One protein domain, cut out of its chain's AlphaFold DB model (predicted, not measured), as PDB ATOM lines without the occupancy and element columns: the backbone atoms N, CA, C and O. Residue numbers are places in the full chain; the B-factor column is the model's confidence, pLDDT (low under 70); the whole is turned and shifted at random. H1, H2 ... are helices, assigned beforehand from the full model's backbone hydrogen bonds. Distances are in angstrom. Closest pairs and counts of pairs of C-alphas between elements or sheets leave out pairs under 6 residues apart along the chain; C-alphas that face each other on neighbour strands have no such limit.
ATOM      1  N   ASN A 442      57.508 157.873  22.919       87.75
ATOM      2  CA  ASN A 442      56.182 157.840  22.303       87.75
ATOM      3  C   ASN A 442      55.683 156.405  22.092       87.75
ATOM      4  O   ASN A 442      54.550 156.100  22.463       87.75
ATOM      5  N   ILE A 443      56.522 155.493  21.582       89.19
ATOM      6  CA  ILE A 443      56.166 154.065  21.474       89.19
ATOM      7  C   ILE A 443      55.828 153.497  22.862       89.19
ATOM      8  O   ILE A 443      54.765 152.903  23.048       89.19
ATOM      9  N   SER A 444      56.689 153.744  23.850       91.44
ATOM     10  CA  SER A 444      56.544 153.235  25.220       91.44
ATOM     11  C   SER A 444      55.280 153.731  25.930       91.44
ATOM     12  O   SER A 444      54.711 152.993  26.739       91.44
ATOM     13  N   ARG A 445      54.836 154.960  25.629       91.81
ATOM     14  CA  ARG A 445      53.627 155.594  26.178       91.81
ATOM     15  C   ARG A 445      52.342 155.245  25.419       91.81
ATOM     16  O   ARG A 445      51.278 155.285  26.032       91.81
ATOM     17  N   ASP A 446      52.405 154.919  24.125       92.75
ATOM     18  CA  ASP A 446      51.201 154.686  23.310       92.75
ATOM     19  C   ASP A 446      50.786 153.209  23.167       92.75
ATOM     20  O   ASP A 446      49.591 152.949  23.026       92.75
ATOM     21  N   LEU A 447      51.703 152.234  23.243       94.31
ATOM     22  CA  LEU A 447      51.339 150.800  23.228       94.31
ATOM     23  C   LEU A 447      50.372 150.366  24.359       94.31
ATOM     24  O   LEU A 447      49.516 149.526  24.084       94.31
ATOM     25  N   PRO A 448      50.425 150.915  25.594       95.62
ATOM     26  CA  PRO A 448      49.487 150.571  26.672       95.62
ATOM     27  C   PRO A 448      48.050 151.056  26.454       95.62
ATOM     28  O   PRO A 448      47.144 150.603  27.151       95.62
ATOM     29  N   LYS A 449      47.833 152.018  25.550       95.94
ATOM     30  CA  LYS A 449      46.572 152.762  25.411       95.94
ATOM     31  C   LYS A 449      45.573 152.061  24.504       95.94
ATOM     32  O   LYS A 449      45.963 151.424  23.526       95.94
ATOM     33  N   ASN A 450      44.281 152.252  24.752       95.25
ATOM     34  CA  ASN A 450      43.189 151.709  23.941       95.25
ATOM     35  C   ASN A 450      43.328 152.064  22.446       95.25
ATOM     36  O   ASN A 450      43.027 151.233  21.591       95.25
ATOM     37  N   LYS A 451      43.841 153.254  22.090       93.25
ATOM     38  CA  LYS A 451      44.106 153.660  20.691       93.25
ATOM     39  C   LYS A 451      45.172 152.837  19.952       93.25
ATOM     40  O   LYS A 451      45.291 152.955  18.736       93.25
ATOM     41  N   SER A 452      45.952 152.014  20.656       93.44
ATOM     42  CA  SER A 452      46.844 151.030  20.027       93.44
ATOM     43  C   SER A 452      46.096 149.796  19.512       93.44
ATOM     44  O   SER A 452      46.604 149.119  18.616       93.44
ATOM     45  N   LEU A 453      44.910 149.516  20.061       93.81
ATOM     46  CA  LEU A 453      44.050 148.402  19.679       93.81
ATOM     47  C   LEU A 453      43.232 148.732  18.424       93.81
ATOM     48  O   LEU A 453      43.182 149.875  17.963       93.81
ATOM     49  N   GLY A 454      42.531 147.730  17.892       92.00
ATOM     50  CA  GLY A 454      41.506 147.934  16.872       92.00
ATOM     51  C   GLY A 454      40.474 148.992  17.280       92.00
ATOM     52  O   GLY A 454      40.165 149.169  18.461       92.00
ATOM     53  N   LYS A 455      39.936 149.705  16.282       90.94
ATOM     54  CA  LYS A 455      38.791 150.607  16.479       90.94
ATOM     55  C   LYS A 455      37.583 149.826  17.031       90.94
ATOM     56  O   LYS A 455      37.523 148.615  16.816       90.94
ATOM     57  N   PRO A 456      36.627 150.500  17.702       89.19
ATOM     58  CA  PRO A 456      35.378 149.870  18.122       89.19
ATOM     59  C   PRO A 456      34.733 149.124  16.938       89.19
ATOM     60  O   PRO A 456      34.602 149.728  15.865       89.19
ATOM     61  N   PRO A 457      34.396 147.831  17.085       86.00
ATOM     62  CA  PRO A 457      33.784 147.046  16.016       86.00
ATOM     63  C   PRO A 457      32.395 147.594  15.673       86.00
ATOM     64  O   PRO A 457      31.714 148.172  16.528       86.00
ATOM     65  N   LYS A 458      31.935 147.389  14.434       84.56
ATOM     66  CA  LYS A 458      30.520 147.623  14.111       84.56
ATOM     67  C   LYS A 458      29.657 146.559  14.790       84.56
ATOM     68  O   LYS A 458      30.133 145.489  15.159       84.56
ATOM     69  N   THR A 459      28.364 146.832  14.930       78.44
ATOM     70  CA  THR A 459      27.404 145.905  15.541       78.44
ATOM     71  C   THR A 459      27.457 144.523  14.876       78.44
ATOM     72  O   THR A 459      27.108 144.389  13.707       78.44
ATOM     73  N   GLY A 460      27.880 143.503  15.631       75.31
ATOM     74  CA  GLY A 460      28.024 142.118  15.160       75.31
ATOM     75  C   GLY A 460      29.438 141.708  14.719       75.31
ATOM     76  O   GLY A 460      29.670 140.524  14.494       75.31
ATOM     77  N   GLU A 461      30.393 142.638  14.634       81.56
ATOM     78  CA  GLU A 461      31.813 142.333  14.407       81.56
ATOM     79  C   GLU A 461      32.525 142.009  15.740       81.56
ATOM     80  O   GLU A 461      32.187 142.549  16.795       81.56
ATOM     81  N   VAL A 462      33.540 141.140  15.700       79.44
ATOM     82  CA  VAL A 462      34.399 140.834  16.860       79.44
ATOM     83  C   VAL A 462      35.597 141.785  16.872       79.44
ATOM     84  O   VAL A 462      36.242 141.984  15.843       79.44
ATOM     85  N   GLY A 463      35.931 142.345  18.037       87.25
ATOM     86  CA  GLY A 463      37.064 143.256  18.190       87.25
ATOM     87  C   GLY A 463      37.662 143.283  19.599       87.25
ATOM     88  O   GLY A 463      37.092 142.780  20.565       87.25
ATOM     89  N   TRP A 464      38.824 143.929  19.709       92.25
ATOM     90  CA  TRP A 464      39.582 144.121  20.959       92.25
ATOM     91  C   TRP A 464      39.058 145.277  21.831       92.25
ATOM     92  O   TRP A 464      39.664 145.671  22.833       92.25
ATOM     93  N   ARG A 465      37.903 145.811  21.430       92.81
ATOM     94  CA  ARG A 465      37.068 146.775  22.131       92.81
ATOM     95  C   ARG A 465      35.608 146.364  22.000       92.81
ATOM     96  O   ARG A 465      35.247 145.667  21.055       92.81
ATOM     97  N   ASP A 466      34.783 146.858  22.907       91.00
ATOM     98  CA  ASP A 466      33.334 146.843  22.763       91.00
ATOM     99  C   ASP A 466      32.831 148.011  21.886       91.00
ATOM    100  O   ASP A 466      33.602 148.848  21.405       91.00
ATOM    101  N   THR A 467      31.515 148.075  21.680       87.81
ATOM    102  CA  THR A 467      30.847 149.144  20.920       87.81
ATOM    103  C   THR A 467      30.874 150.506  21.618       87.81
ATOM    104  O   THR A 467      30.644 151.518  20.961       87.81
ATOM    105  N   ALA A 468      31.144 150.557  22.928       88.88
ATOM    106  CA  ALA A 468      31.380 151.808  23.650       88.88
ATOM    107  C   ALA A 468      32.828 152.303  23.475       88.88
ATOM    108  O   ALA A 468      33.104 153.474  23.715       88.88
ATOM    109  N   GLY A 469      33.734 151.429  23.024       87.94
ATOM    110  CA  GLY A 469      35.146 151.681  22.764       87.94
ATOM    111  C   GLY A 469      36.087 151.319  23.914       87.94
ATOM    112  O   GLY A 469      37.281 151.615  23.818       87.94
ATOM    113  N   GLN A 470      35.585 150.675  24.967       90.81
ATOM    114  CA  GLN A 470      36.386 150.147  26.070       90.81
ATOM    115  C   GLN A 470      37.056 148.836  25.640       90.81
ATOM    116  O   GLN A 470      36.448 148.026  24.946       90.81
ATOM    117  N   SER A 471      38.313 148.605  26.036       93.31
ATOM    118  CA  SER A 471      39.005 147.356  25.689       93.31
ATOM    119  C   SER A 471      38.344 146.125  26.319       93.31
ATOM    120  O   SER A 471      38.010 146.140  27.507       93.31
ATOM    121  N   THR A 472      38.220 145.056  25.526       91.88
ATOM    122  CA  THR A 472      37.740 143.724  25.938       91.88
ATOM    123  C   THR A 472      38.844 142.847  26.541       91.88
ATOM    124  O   THR A 472      38.571 141.738  26.996       91.88
ATOM    125  N   MET A 473      40.087 143.339  26.577       90.50
ATOM    126  CA  MET A 473      41.255 142.665  27.145       90.50
ATOM    127  C   MET A 473      41.905 143.516  28.243       90.50
ATOM    128  O   MET A 473      41.850 144.744  28.221       90.50
ATOM    129  N   ALA A 474      42.536 142.858  29.218       91.56
ATOM    130  CA  ALA A 474      43.212 143.528  30.322       91.56
ATOM    131  C   ALA A 474      44.493 142.787  30.723       91.56
ATOM    132  O   ALA A 474      44.450 141.603  31.052       91.56
ATOM    133  N   TYR A 475      45.626 143.493  30.765       93.31
ATOM    134  CA  TYR A 475      46.903 142.944  31.241       93.31
ATOM    135  C   TYR A 475      47.490 143.834  32.338       93.31
ATOM    136  O   TYR A 475      47.984 144.921  32.061       93.31
ATOM    137  N   LEU A 476      47.385 143.415  33.605       94.56
ATOM    138  CA  LEU A 476      47.757 144.243  34.768       94.56
ATOM    139  C   LEU A 476      47.115 145.651  34.738       94.56
ATOM    140  O   LEU A 476      47.692 146.612  35.242       94.56
ATOM    141  N   GLN A 477      45.921 145.791  34.143       94.62
ATOM    142  CA  GLN A 477      45.302 147.091  33.850       94.62
ATOM    143  C   GLN A 477      45.230 148.041  35.065       94.62
ATOM    144  O   GLN A 477      45.583 149.207  34.899       94.62
ATOM    145  N   PRO A 478      44.869 147.602  36.293       94.31
ATOM    146  CA  PRO A 478      44.860 148.504  37.447       94.31
ATOM    147  C   PRO A 478      46.248 149.031  37.853       94.31
ATOM    148  O   PRO A 478      46.350 150.096  38.458       94.31
ATOM    149  N   VAL A 479      47.319 148.308  37.504       94.56
ATOM    150  CA  VAL A 479      48.716 148.734  37.707       94.56
ATOM    151  C   VAL A 479      49.149 149.699  36.606       94.56
ATOM    152  O   VAL A 479      49.744 150.734  36.898       94.56
ATOM    153  N   ALA A 480      48.767 149.424  35.353       95.19
ATOM    154  CA  ALA A 480      48.970 150.344  34.233       95.19
ATOM    155  C   ALA A 480      48.316 151.710  34.498       95.19
ATOM    156  O   ALA A 480      48.954 152.746  34.327       95.19
ATOM    157  N   ARG A 481      47.071 151.712  34.989       94.94
ATOM    158  CA  ARG A 481      46.330 152.926  35.361       94.94
ATOM    159  C   ARG A 481      46.963 153.664  36.537       94.94
ATOM    160  O   ARG A 481      47.088 154.882  36.486       94.94
ATOM    161  N   ASN A 482      47.434 152.950  37.565       93.94
ATOM    162  CA  ASN A 482      48.141 153.559  38.702       93.94
ATOM    163  C   ASN A 482      49.405 154.336  38.281       93.94
ATOM    164  O   ASN A 482      49.784 155.306  38.935       93.94
ATOM    165  N   LEU A 483      50.052 153.908  37.193       93.06
ATOM    166  CA  LEU A 483      51.189 154.601  36.591       93.06
ATOM    167  C   LEU A 483      50.752 155.737  35.652       93.06
ATOM    168  O   LEU A 483      51.260 156.847  35.773       93.06
ATOM    169  N   ALA A 484      49.831 155.464  34.725       93.19
ATOM    170  CA  ALA A 484      49.480 156.374  33.633       93.19
ATOM    171  C   ALA A 484      48.572 157.546  34.048       93.19
ATOM    172  O   ALA A 484      48.675 158.622  33.468       93.19
ATOM    173  N   GLU A 485      47.692 157.355  35.035       93.81
ATOM    174  CA  GLU A 485      46.704 158.367  35.452       93.81
ATOM    175  C   GLU A 485      47.253 159.328  36.516       93.81
ATOM    176  O   GLU A 485      46.589 160.299  36.872       93.81
ATOM    177  N   ARG A 486      48.462 159.082  37.042       90.88
ATOM    178  CA  ARG A 486      49.066 159.902  38.097       90.88
ATOM    179  C   ARG A 486      49.832 161.093  37.516       90.88
ATOM    180  O   ARG A 486      50.842 160.925  36.838       90.88
ATOM    181  N   THR A 487      49.408 162.301  37.865       89.81
ATOM    182  CA  THR A 487      50.035 163.550  37.412       89.81
ATOM    183  C   THR A 487      51.352 163.844  38.139       89.81
ATOM    184  O   THR A 487      51.629 163.313  39.222       89.81
ATOM    185  N   ALA A 488      52.144 164.777  37.595       84.06
ATOM    186  CA  ALA A 488      53.328 165.325  38.265       84.06
ATOM    187  C   ALA A 488      53.002 165.941  39.645       84.06
ATOM    188  O   ALA A 488      53.783 165.808  40.583       84.06
ATOM    189  N   LYS A 489      51.800 166.520  39.804       84.12
ATOM    190  CA  LYS A 489      51.292 167.084  41.071       84.12
ATOM    191  C   LYS A 489      50.844 166.011  42.079       84.12
ATOM    192  O   LYS A 489      50.381 166.339  43.167       84.12
ATOM    193  N   GLY A 490      50.943 164.727  41.728       84.19
ATOM    194  CA  GLY A 490      50.576 163.599  42.587       84.19
ATOM    195  C   GLY A 490      49.073 163.316  42.686       84.19
ATOM    196  O   GLY A 490      48.696 162.405  43.424       84.19
ATOM    197  N   THR A 491      48.235 164.050  41.949       90.06
ATOM    198  CA  THR A 491      46.807 163.749  41.753       90.06
ATOM    199  C   THR A 491      46.620 162.625  40.734       90.06
ATOM    200  O   THR A 491      47.564 162.259  40.034       90.06
ATOM    201  N   TYR A 492      45.406 162.084  40.645       93.38
ATOM    202  CA  TYR A 492      45.007 161.145  39.598       93.38
ATOM    203  C   TYR A 492      43.940 161.781  38.706       93.38
ATOM    204  O   TYR A 492      42.973 162.361  39.206       93.38
ATOM    205  N   GLU A 493      44.122 161.666  37.396       94.25
ATOM    206  CA  GLU A 493      43.244 162.231  36.375       94.25
ATOM    207  C   GLU A 493      42.893 161.154  35.350       94.25
ATOM    208  O   GLU A 493      43.768 160.527  34.753       94.25
ATOM    209  N   ARG A 494      41.590 160.926  35.163       93.62
ATOM    210  CA  ARG A 494      41.100 159.882  34.267       93.62
ATOM    211  C   ARG A 494      41.181 160.365  32.811       93.62
ATOM    212  O   ARG A 494      40.526 161.357  32.491       93.62
ATOM    213  N   PRO A 495      41.924 159.680  31.926       93.94
ATOM    214  CA  PRO A 495      42.070 160.082  30.531       93.94
ATOM    215  C   PRO A 495      40.781 159.865  29.727       93.94
ATOM    216  O   PRO A 495      39.872 159.135  30.134       93.94
ATOM    217  N   ALA A 496      40.739 160.466  28.536       94.56
ATOM    218  CA  ALA A 496      39.755 160.131  27.512       94.56
ATOM    219  C   ALA A 496      39.863 158.647  27.111       94.56
ATOM    220  O   ALA A 496      40.924 158.038  27.222       94.56
ATOM    221  N   LEU A 497      38.771 158.068  26.604       92.69
ATOM    222  CA  LEU A 497      38.653 156.622  26.376       92.69
ATOM    223  C   LEU A 497      39.760 156.024  25.488       92.69
ATOM    224  O   LEU A 497      40.177 154.893  25.721       92.69
ATOM    225  N   ASP A 498      40.243 156.771  24.495       93.75
ATOM    226  CA  ASP A 498      41.314 156.334  23.590       93.75
ATOM    227  C   ASP A 498      42.716 156.359  24.228       93.75
ATOM    228  O   ASP A 498      43.576 155.570  23.826       93.75
ATOM    229  N   ASP A 499      42.938 157.205  25.239       95.19
ATOM    230  CA  ASP A 499      44.182 157.269  26.016       95.19
ATOM    231  C   ASP A 499      44.096 156.525  27.372       95.19
ATOM    232  O   ASP A 499      45.122 156.373  28.033       95.19
ATOM    233  N   ASP A 500      42.926 155.996  27.773       95.38
ATOM    234  CA  ASP A 500      42.829 154.984  28.844       95.38
ATOM    235  C   ASP A 500      43.605 153.722  28.433       95.38
ATOM    236  O   ASP A 500      43.699 153.371  27.254       95.38
ATOM    237  N   VAL A 501      44.196 153.044  29.411       95.62
ATOM    238  CA  VAL A 501      45.131 151.942  29.187       95.62
ATOM    239  C   VAL A 501      44.447 150.583  29.293       95.62
ATOM    240  O   VAL A 501      43.670 150.321  30.213       95.62
ATOM    241  N   TRP A 502      44.755 149.684  28.359       95.88
ATOM    242  CA  TRP A 502      44.312 148.288  28.387       95.88
ATOM    243  C   TRP A 502      45.273 147.411  29.201       95.88
ATOM    244  O   TRP A 502      44.846 146.448  29.841       95.88
ATOM    245  N   GLY A 503      46.567 147.750  29.256       95.38
ATOM    246  CA  GLY A 503      47.512 146.975  30.051       95.38
ATOM    247  C   GLY A 503      48.957 147.462  30.078       95.38
ATOM    248  O   GLY A 503      49.384 148.265  29.257       95.38
ATOM    249  N   LEU A 504      49.721 146.946  31.043       94.88
ATOM    250  CA  LEU A 504      51.116 147.315  31.316       94.88
ATOM    251  C   LEU A 504      52.085 146.564  30.382       94.88
ATOM    252  O   LEU A 504      52.930 145.799  30.838       94.88
ATOM    253  N   ILE A 505      51.930 146.735  29.067       93.69
ATOM    254  CA  ILE A 505      52.827 146.121  28.069       93.69
ATOM    255  C   ILE A 505      54.158 146.878  27.918       93.69
ATOM    256  O   ILE A 505      55.174 146.281  27.579       93.69
ATOM    257  N   SER A 506      54.167 148.182  28.201       93.62
ATOM    258  CA  SER A 506      55.353 149.042  28.177       93.62
ATOM    259  C   SER A 506      55.169 150.249  29.099       93.62
ATOM    260  O   SER A 506      54.054 150.556  29.526       93.62
ATOM    261  N   CYS A 507      56.260 150.949  29.400       92.38
ATOM    262  CA  CYS A 507      56.242 152.255  30.057       92.38
ATOM    263  C   CYS A 507      57.535 153.020  29.743       92.38
ATOM    264  O   CYS A 507      58.545 152.415  29.385       92.38
ATOM    265  N   ALA A 508      57.514 154.347  29.870       90.88
ATOM    266  CA  ALA A 508      58.730 155.148  29.778       90.88
ATOM    267  C   ALA A 508      59.526 155.019  31.089       90.88
ATOM    268  O   ALA A 508      58.994 155.327  32.154       90.88
ATOM    269  N   LEU A 509      60.787 154.579  31.005       89.00
ATOM    270  CA  LEU A 509      61.698 154.485  32.156       89.00
ATOM    271  C   LEU A 509      62.793 155.551  32.111       89.00
ATOM    272  O   LEU A 509      62.900 156.290  33.077       89.00
ATOM    273  N   GLY A 510      63.531 155.677  31.000       84.56
ATOM    274  CA  GLY A 510      64.426 156.801  30.661       84.56
ATOM    275  C   GLY A 510      65.015 157.586  31.846       84.56
ATOM    276  O   GLY A 510      65.779 157.037  32.645       84.56
ATOM    277  N   LYS A 511      64.646 158.874  31.949       83.88
ATOM    278  CA  LYS A 511      65.107 159.813  32.988       83.88
ATOM    279  C   LYS A 511      64.699 159.423  34.418       83.88
ATOM    280  O   LYS A 511      63.669 158.789  34.637       83.88
ATOM    281  N   LYS A 512      65.486 159.854  35.412       86.38
ATOM    282  CA  LYS A 512      65.341 159.535  36.853       86.38
ATOM    283  C   LYS A 512      63.895 159.631  37.366       86.38
ATOM    284  O   LYS A 512      63.405 158.680  37.974       86.38
ATOM    285  N   GLY A 513      63.178 160.710  37.038       88.19
ATOM    286  CA  GLY A 513      61.772 160.901  37.422       88.19
ATOM    287  C   GLY A 513      60.802 159.848  36.859       88.19
ATOM    288  O   GLY A 513      59.892 159.415  37.567       88.19
ATOM    289  N   ASN A 514      61.025 159.364  35.632       89.62
ATOM    290  CA  ASN A 514      60.231 158.289  35.025       89.62
ATOM    291  C   ASN A 514      60.489 156.947  35.747       89.62
ATOM    292  O   ASN A 514      59.537 156.263  36.138       89.62
ATOM    293  N   ARG A 515      61.760 156.612  36.032       92.06
ATOM    294  CA  ARG A 515      62.142 155.428  36.835       92.06
ATOM    295  C   ARG A 515      61.501 155.457  38.228       92.06
ATOM    296  O   ARG A 515      60.880 154.481  38.650       92.06
ATOM    297  N   GLN A 516      61.582 156.597  38.915       89.25
ATOM    298  CA  GLN A 516      60.949 156.808  40.221       89.25
ATOM    299  C   GLN A 516      59.421 156.674  40.151       89.25
ATOM    300  O   GLN A 516      58.826 156.027  41.013       89.25
ATOM    301  N   ALA A 517      58.771 157.240  39.128       89.19
ATOM    302  CA  ALA A 517      57.327 157.122  38.937       89.19
ATOM    303  C   ALA A 517      56.885 155.661  38.741       89.19
ATOM    304  O   ALA A 517      55.906 155.246  39.366       89.19
ATOM    305  N   PHE A 518      57.635 154.880  37.955       92.69
ATOM    306  CA  PHE A 518      57.405 153.448  37.756       92.69
ATOM    307  C   PHE A 518      57.554 152.644  39.051       92.69
ATOM    308  O   PHE A 518      56.602 151.981  39.468       92.69
ATOM    309  N   VAL A 519      58.705 152.747  39.732       90.38
ATOM    310  CA  VAL A 519      58.959 152.034  41.000       90.38
ATOM    311  C   VAL A 519      57.898 152.393  42.039       90.38
ATOM    312  O   VAL A 519      57.359 151.517  42.711       90.38
ATOM    313  N   ARG A 520      57.518 153.671  42.126       87.50
ATOM    314  CA  ARG A 520      56.446 154.149  43.004       87.50
ATOM    315  C   ARG A 520      55.096 153.500  42.679       87.50
ATOM    316  O   ARG A 520      54.432 153.025  43.596       87.50
ATOM    317  N   ALA A 521      54.691 153.477  41.408       87.81
ATOM    318  CA  ALA A 521      53.398 152.939  40.978       87.81
ATOM    319  C   ALA A 521      53.307 151.405  41.089       87.81
ATOM    320  O   ALA A 521      52.234 150.879  41.394       87.81
ATOM    321  N   LEU A 522      54.411 150.680  40.880       91.00
ATOM    322  CA  LEU A 522      54.459 149.234  41.111       91.00
ATOM    323  C   LEU A 522      54.486 148.894  42.599       91.00
ATOM    324  O   LEU A 522      53.719 148.034  43.033       91.00
ATOM    325  N   SER A 523      55.381 149.529  43.358       84.31
ATOM    326  CA  SER A 523      55.823 149.015  44.657       84.31
ATOM    327  C   SER A 523      55.072 149.582  45.850       84.31
ATOM    328  O   SER A 523      54.930 148.864  46.838       84.31
ATOM    329  N   GLN A 524      54.597 150.832  45.805       76.69
ATOM    330  CA  GLN A 524      53.875 151.402  46.945       76.69
ATOM    331  C   GLN A 524      52.478 150.776  47.022       76.69
ATOM    332  O   GLN A 524      51.662 151.063  46.142       76.69
ATOM    333  N   PRO A 525      52.157 149.953  48.046       59.41
ATOM    334  CA  PRO A 525      50.774 149.562  48.272       59.41
ATOM    335  C   PRO A 525      49.933 150.829  48.447       59.41
ATOM    336  O   PRO A 525      50.426 151.848  48.938       59.41
ATOM    337  N   GLY A 526      48.675 150.766  48.008       60.16
ATOM    338  CA  GLY A 526      47.769 151.909  48.069       60.16
ATOM    339  C   GLY A 526      47.676 152.513  49.473       60.16
ATOM    340  O   GLY A 526      47.969 151.855  50.471       60.16
ATOM    341  N   VAL A 527      47.255 153.776  49.503       59.81
ATOM    342  CA  VAL A 527      47.066 154.629  50.686       59.81
ATOM    343  C   VAL A 527      46.639 153.815  51.917       59.81
ATOM    344  O   VAL A 527      45.628 153.108  51.874       59.81
ATOM    345  N   LYS A 528      47.421 153.888  53.005       58.03
ATOM    346  CA  LYS A 528      47.108 153.181  54.258       58.03
ATOM    347  C   LYS A 528      45.757 153.669  54.784       58.03
ATOM    348  O   LYS A 528      45.414 154.829  54.604       58.03
ATOM    349  N   GLN A 529      45.017 152.819  55.500       52.38
ATOM    350  CA  GLN A 529      43.652 153.124  55.975       52.38
ATOM    351  C   GLN A 529      43.510 154.405  56.828       52.38
ATOM    352  O   GLN A 529      42.392 154.866  57.028       52.38
ATOM    353  N   GLN A 530      44.612 154.959  57.342       51.19
ATOM    354  CA  GLN A 530      44.642 156.180  58.158       51.19
ATOM    355  C   GLN A 530      45.017 157.448  57.363       51.19
ATOM    356  O   GLN A 530      44.807 158.551  57.862       51.19
ATOM    357  N   ASP A 531      45.532 157.314  56.138       68.75
ATOM    358  CA  ASP A 531      45.936 158.440  55.293       68.75
ATOM    359  C   ASP A 531      44.788 158.860  54.359       68.75
ATOM    360  O   ASP A 531      44.070 158.027  53.799       68.75
ATOM    361  N   LYS A 532      44.623 160.169  54.126       75.75
ATOM    362  CA  LYS A 532      43.659 160.665  53.132       75.75
ATOM    363  C   LYS A 532      44.194 160.383  51.718       75.75
ATOM    364  O   LYS A 532      45.307 160.813  51.410       75.75
ATOM    365  N   PRO A 533      43.434 159.713  50.831       81.25
ATOM    366  CA  PRO A 533      43.934 159.386  49.503       81.25
ATOM    367  C   PRO A 533      44.138 160.631  48.625       81.25
ATOM    368  O   PRO A 533      43.393 161.607  48.766       81.25
ATOM    369  N   PRO A 534      45.113 160.609  47.690       86.56
ATOM    370  CA  PRO A 534      45.285 161.673  46.707       86.56
ATOM    371  C   PRO A 534      43.999 161.933  45.919       86.56
ATOM    372  O   PRO A 534      43.239 161.009  45.620       86.56
ATOM    373  N   LYS A 535      43.760 163.193  45.539       90.50
ATOM    374  CA  LYS A 535      42.589 163.573  44.735       90.50
ATOM    375  C   LYS A 535      42.543 162.735  43.449       90.50
ATOM    376  O   LYS A 535      43.522 162.708  42.709       90.50
ATOM    377  N   GLY A 536      41.410 162.067  43.214       90.25
ATOM    378  CA  GLY A 536      41.174 161.179  42.067       90.25
ATOM    379  C   GLY A 536      41.567 159.707  42.272       90.25
ATOM    380  O   GLY A 536      41.246 158.878  41.424       90.25
ATOM    381  N   PHE A 537      42.231 159.346  43.377       91.25
ATOM    382  CA  PHE A 537      42.659 157.965  43.616       91.25
ATOM    383  C   PHE A 537      41.480 157.042  43.973       91.25
ATOM    384  O   PHE A 537      40.961 157.061  45.088       91.25
ATOM    385  N   ASP A 538      41.100 156.190  43.024       91.12
ATOM    386  CA  ASP A 538      40.187 155.054  43.201       91.12
ATOM    387  C   ASP A 538      40.967 153.739  43.484       91.12
ATOM    388  O   ASP A 538      41.696 153.288  42.597       91.12
ATOM    389  N   PRO A 539      40.812 153.086  44.660       88.88
ATOM    390  CA  PRO A 539      41.494 151.828  45.017       88.88
ATOM    391  C   PRO A 539      41.069 150.572  44.230       88.88
ATOM    392  O   PRO A 539      41.667 149.503  44.407       88.88
ATOM    393  N   SER A 540      40.000 150.651  43.431       88.94
ATOM    394  CA  SER A 540      39.587 149.593  42.503       88.94
ATOM    395  C   SER A 540      40.305 149.737  41.157       88.94
ATOM    396  O   SER A 540      40.808 148.749  40.615       88.94
ATOM    397  N   ARG A 541      40.436 150.981  40.676       91.81
ATOM    398  CA  ARG A 541      41.058 151.354  39.399       91.81
ATOM    399  C   ARG A 541      42.582 151.443  39.460       91.81
ATOM    400  O   ARG A 541      43.229 151.067  38.489       91.81
ATOM    401  N   HIS A 542      43.145 151.907  40.573       93.25
ATOM    402  CA  HIS A 542      44.577 152.143  40.752       93.25
ATOM    403  C   HIS A 542      45.135 151.191  41.808       93.25
ATOM    404  O   HIS A 542      44.761 151.242  42.981       93.25
ATOM    405  N   GLN A 543      46.022 150.289  41.393       92.81
ATOM    406  CA  GLN A 543      46.589 149.273  42.273       92.81
ATOM    407  C   GLN A 543      48.098 149.138  42.053       92.81
ATOM    408  O   GLN A 543      48.580 149.160  40.930       92.81
ATOM    409  N   SER A 544      48.838 148.933  43.138       93.06
ATOM    410  CA  SER A 544      50.204 148.397  43.099       93.06
ATOM    411  C   SER A 544      50.210 146.945  42.608       93.06
ATOM    412  O   SER A 544      49.175 146.268  42.689       93.06
ATOM    413  N   ILE A 545      51.368 146.417  42.195       93.19
ATOM    414  CA  ILE A 545      51.476 144.998  41.810       93.19
ATOM    415  C   ILE A 545      51.126 144.067  42.982       93.19
ATOM    416  O   ILE A 545      50.483 143.035  42.792       93.19
ATOM    417  N   TRP A 546      51.464 144.471  44.209       91.62
ATOM    418  CA  TRP A 546      51.197 143.716  45.434       91.62
ATOM    419  C   TRP A 546      49.708 143.673  45.779       91.62
ATOM    420  O   TRP A 546      49.168 142.603  46.055       91.62
ATOM    421  N   SER A 547      49.020 144.816  45.706       91.31
ATOM    422  CA  SER A 547      47.569 144.887  45.930       91.31
ATOM    423  C   SER A 547      46.772 144.196  44.825       91.31
ATOM    424  O   SER A 547      45.761 143.571  45.129       91.31
ATOM    425  N   TRP A 548      47.244 144.256  43.573       92.62
ATOM    426  CA  TRP A 548      46.648 143.508  42.467       92.62
ATOM    427  C   TRP A 548      46.801 142.000  42.685       92.62
ATOM    428  O   TRP A 548      45.809 141.277  42.651       92.62
ATOM    429  N   ARG A 549      48.013 141.529  43.017       92.31
ATOM    430  CA  ARG A 549      48.291 140.116  43.329       92.31
ATOM    431  C   ARG A 549      47.429 139.604  44.485       92.31
ATOM    432  O   ARG A 549      46.903 138.500  44.398       92.31
ATOM    433  N   ALA A 550      47.270 140.394  45.548       91.31
ATOM    434  CA  ALA A 550      46.468 140.022  46.716       91.31
ATOM    435  C   ALA A 550      44.953 139.947  46.437       91.31
ATOM    436  O   ALA A 550      44.234 139.284  47.179       91.31
ATOM    437  N   LYS A 551      44.468 140.622  45.387       89.75
ATOM    438  CA  LYS A 551      43.053 140.660  44.976       89.75
ATOM    439  C   LYS A 551      42.780 139.895  43.673       89.75
ATOM    440  O   LYS A 551      41.681 140.003  43.131       89.75
ATOM    441  N   TYR A 552      43.765 139.180  43.125       89.94
ATOM    442  CA  TYR A 552      43.627 138.555  41.815       89.94
ATOM    443  C   TYR A 552      42.610 137.408  41.848       89.94
ATOM    444  O   TYR A 552      42.825 136.396  42.508       89.94
ATOM    445  N   ALA A 553      41.528 137.574  41.088       87.25
ATOM    446  CA  ALA A 553      40.455 136.595  40.909       87.25
ATOM    447  C   ALA A 553      40.211 136.289  39.415       87.25
ATOM    448  O   ALA A 553      39.082 136.040  38.998       87.25
ATOM    449  N   GLY A 554      41.260 136.396  38.590       87.69
ATOM    450  CA  GLY A 554      41.213 136.028  37.173       87.69
ATOM    451  C   GLY A 554      41.478 134.537  36.939       87.69
ATOM    452  O   GLY A 554      41.567 133.752  37.882       87.69
TER     453      GLY A 554
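Overview. This is residues 442 to 554 of the 684 residues of an uncharacterized protein of Roseateles depolymerans (UniProt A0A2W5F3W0). Little regular structure: three short helices make a small cluster, with H3, the longest, packing on H2 and H4, while long loops, residues 447 to 476, 485 to 511 and 524 to 544, link the helices, and H1 lies apart from the other three. The loops around Gly 460 and Gln 530 reach the far ends of the long axis. The printed part has 113 residues with four named helices, H1 to H4 in chain order, and no named strand; the class is all helix, though helices hold just 31 residues. It is compact, with a radius of gyration of the C-alphas of 14.8 A and spans of 48 by 32 by 23 A.

Along the chain. H3, residues 512 to 523, is 16.2 A long and begins at C-alpha 512 (65.341, 159.535, 36.853). H2 is residues 477 to 484, 10.2 A; H4, residues 545 to 550, 8.6 A, ends at C-alpha 550 (46.468, 140.022, 46.716). H1 is residues 442 to 446, 6.0 A.

Arrangement. H3, with residues 517 to 522 alone, touches H2; the closest C-alphas, of Leu 483 and Ala 521, are 5.2 A apart. This helical hairpin runs opposite ways at a shallow tilt of 28 degrees. H3, with residues 522 to 523 alone, touches H4, the closest C-alphas, of Leu 522 and Ile 545, being 5.2 A apart. In H1, H2, H3 and H4 every O i to N i+4 pair is within hydrogen-bond range.

Size, cuts and confidence. The C-alphas farthest apart, of Gly 460 and Gln 530, are 48.2 A apart. The printed part has no cut, and its three links are long. Residues 525 to 531 have pLDDT under 70.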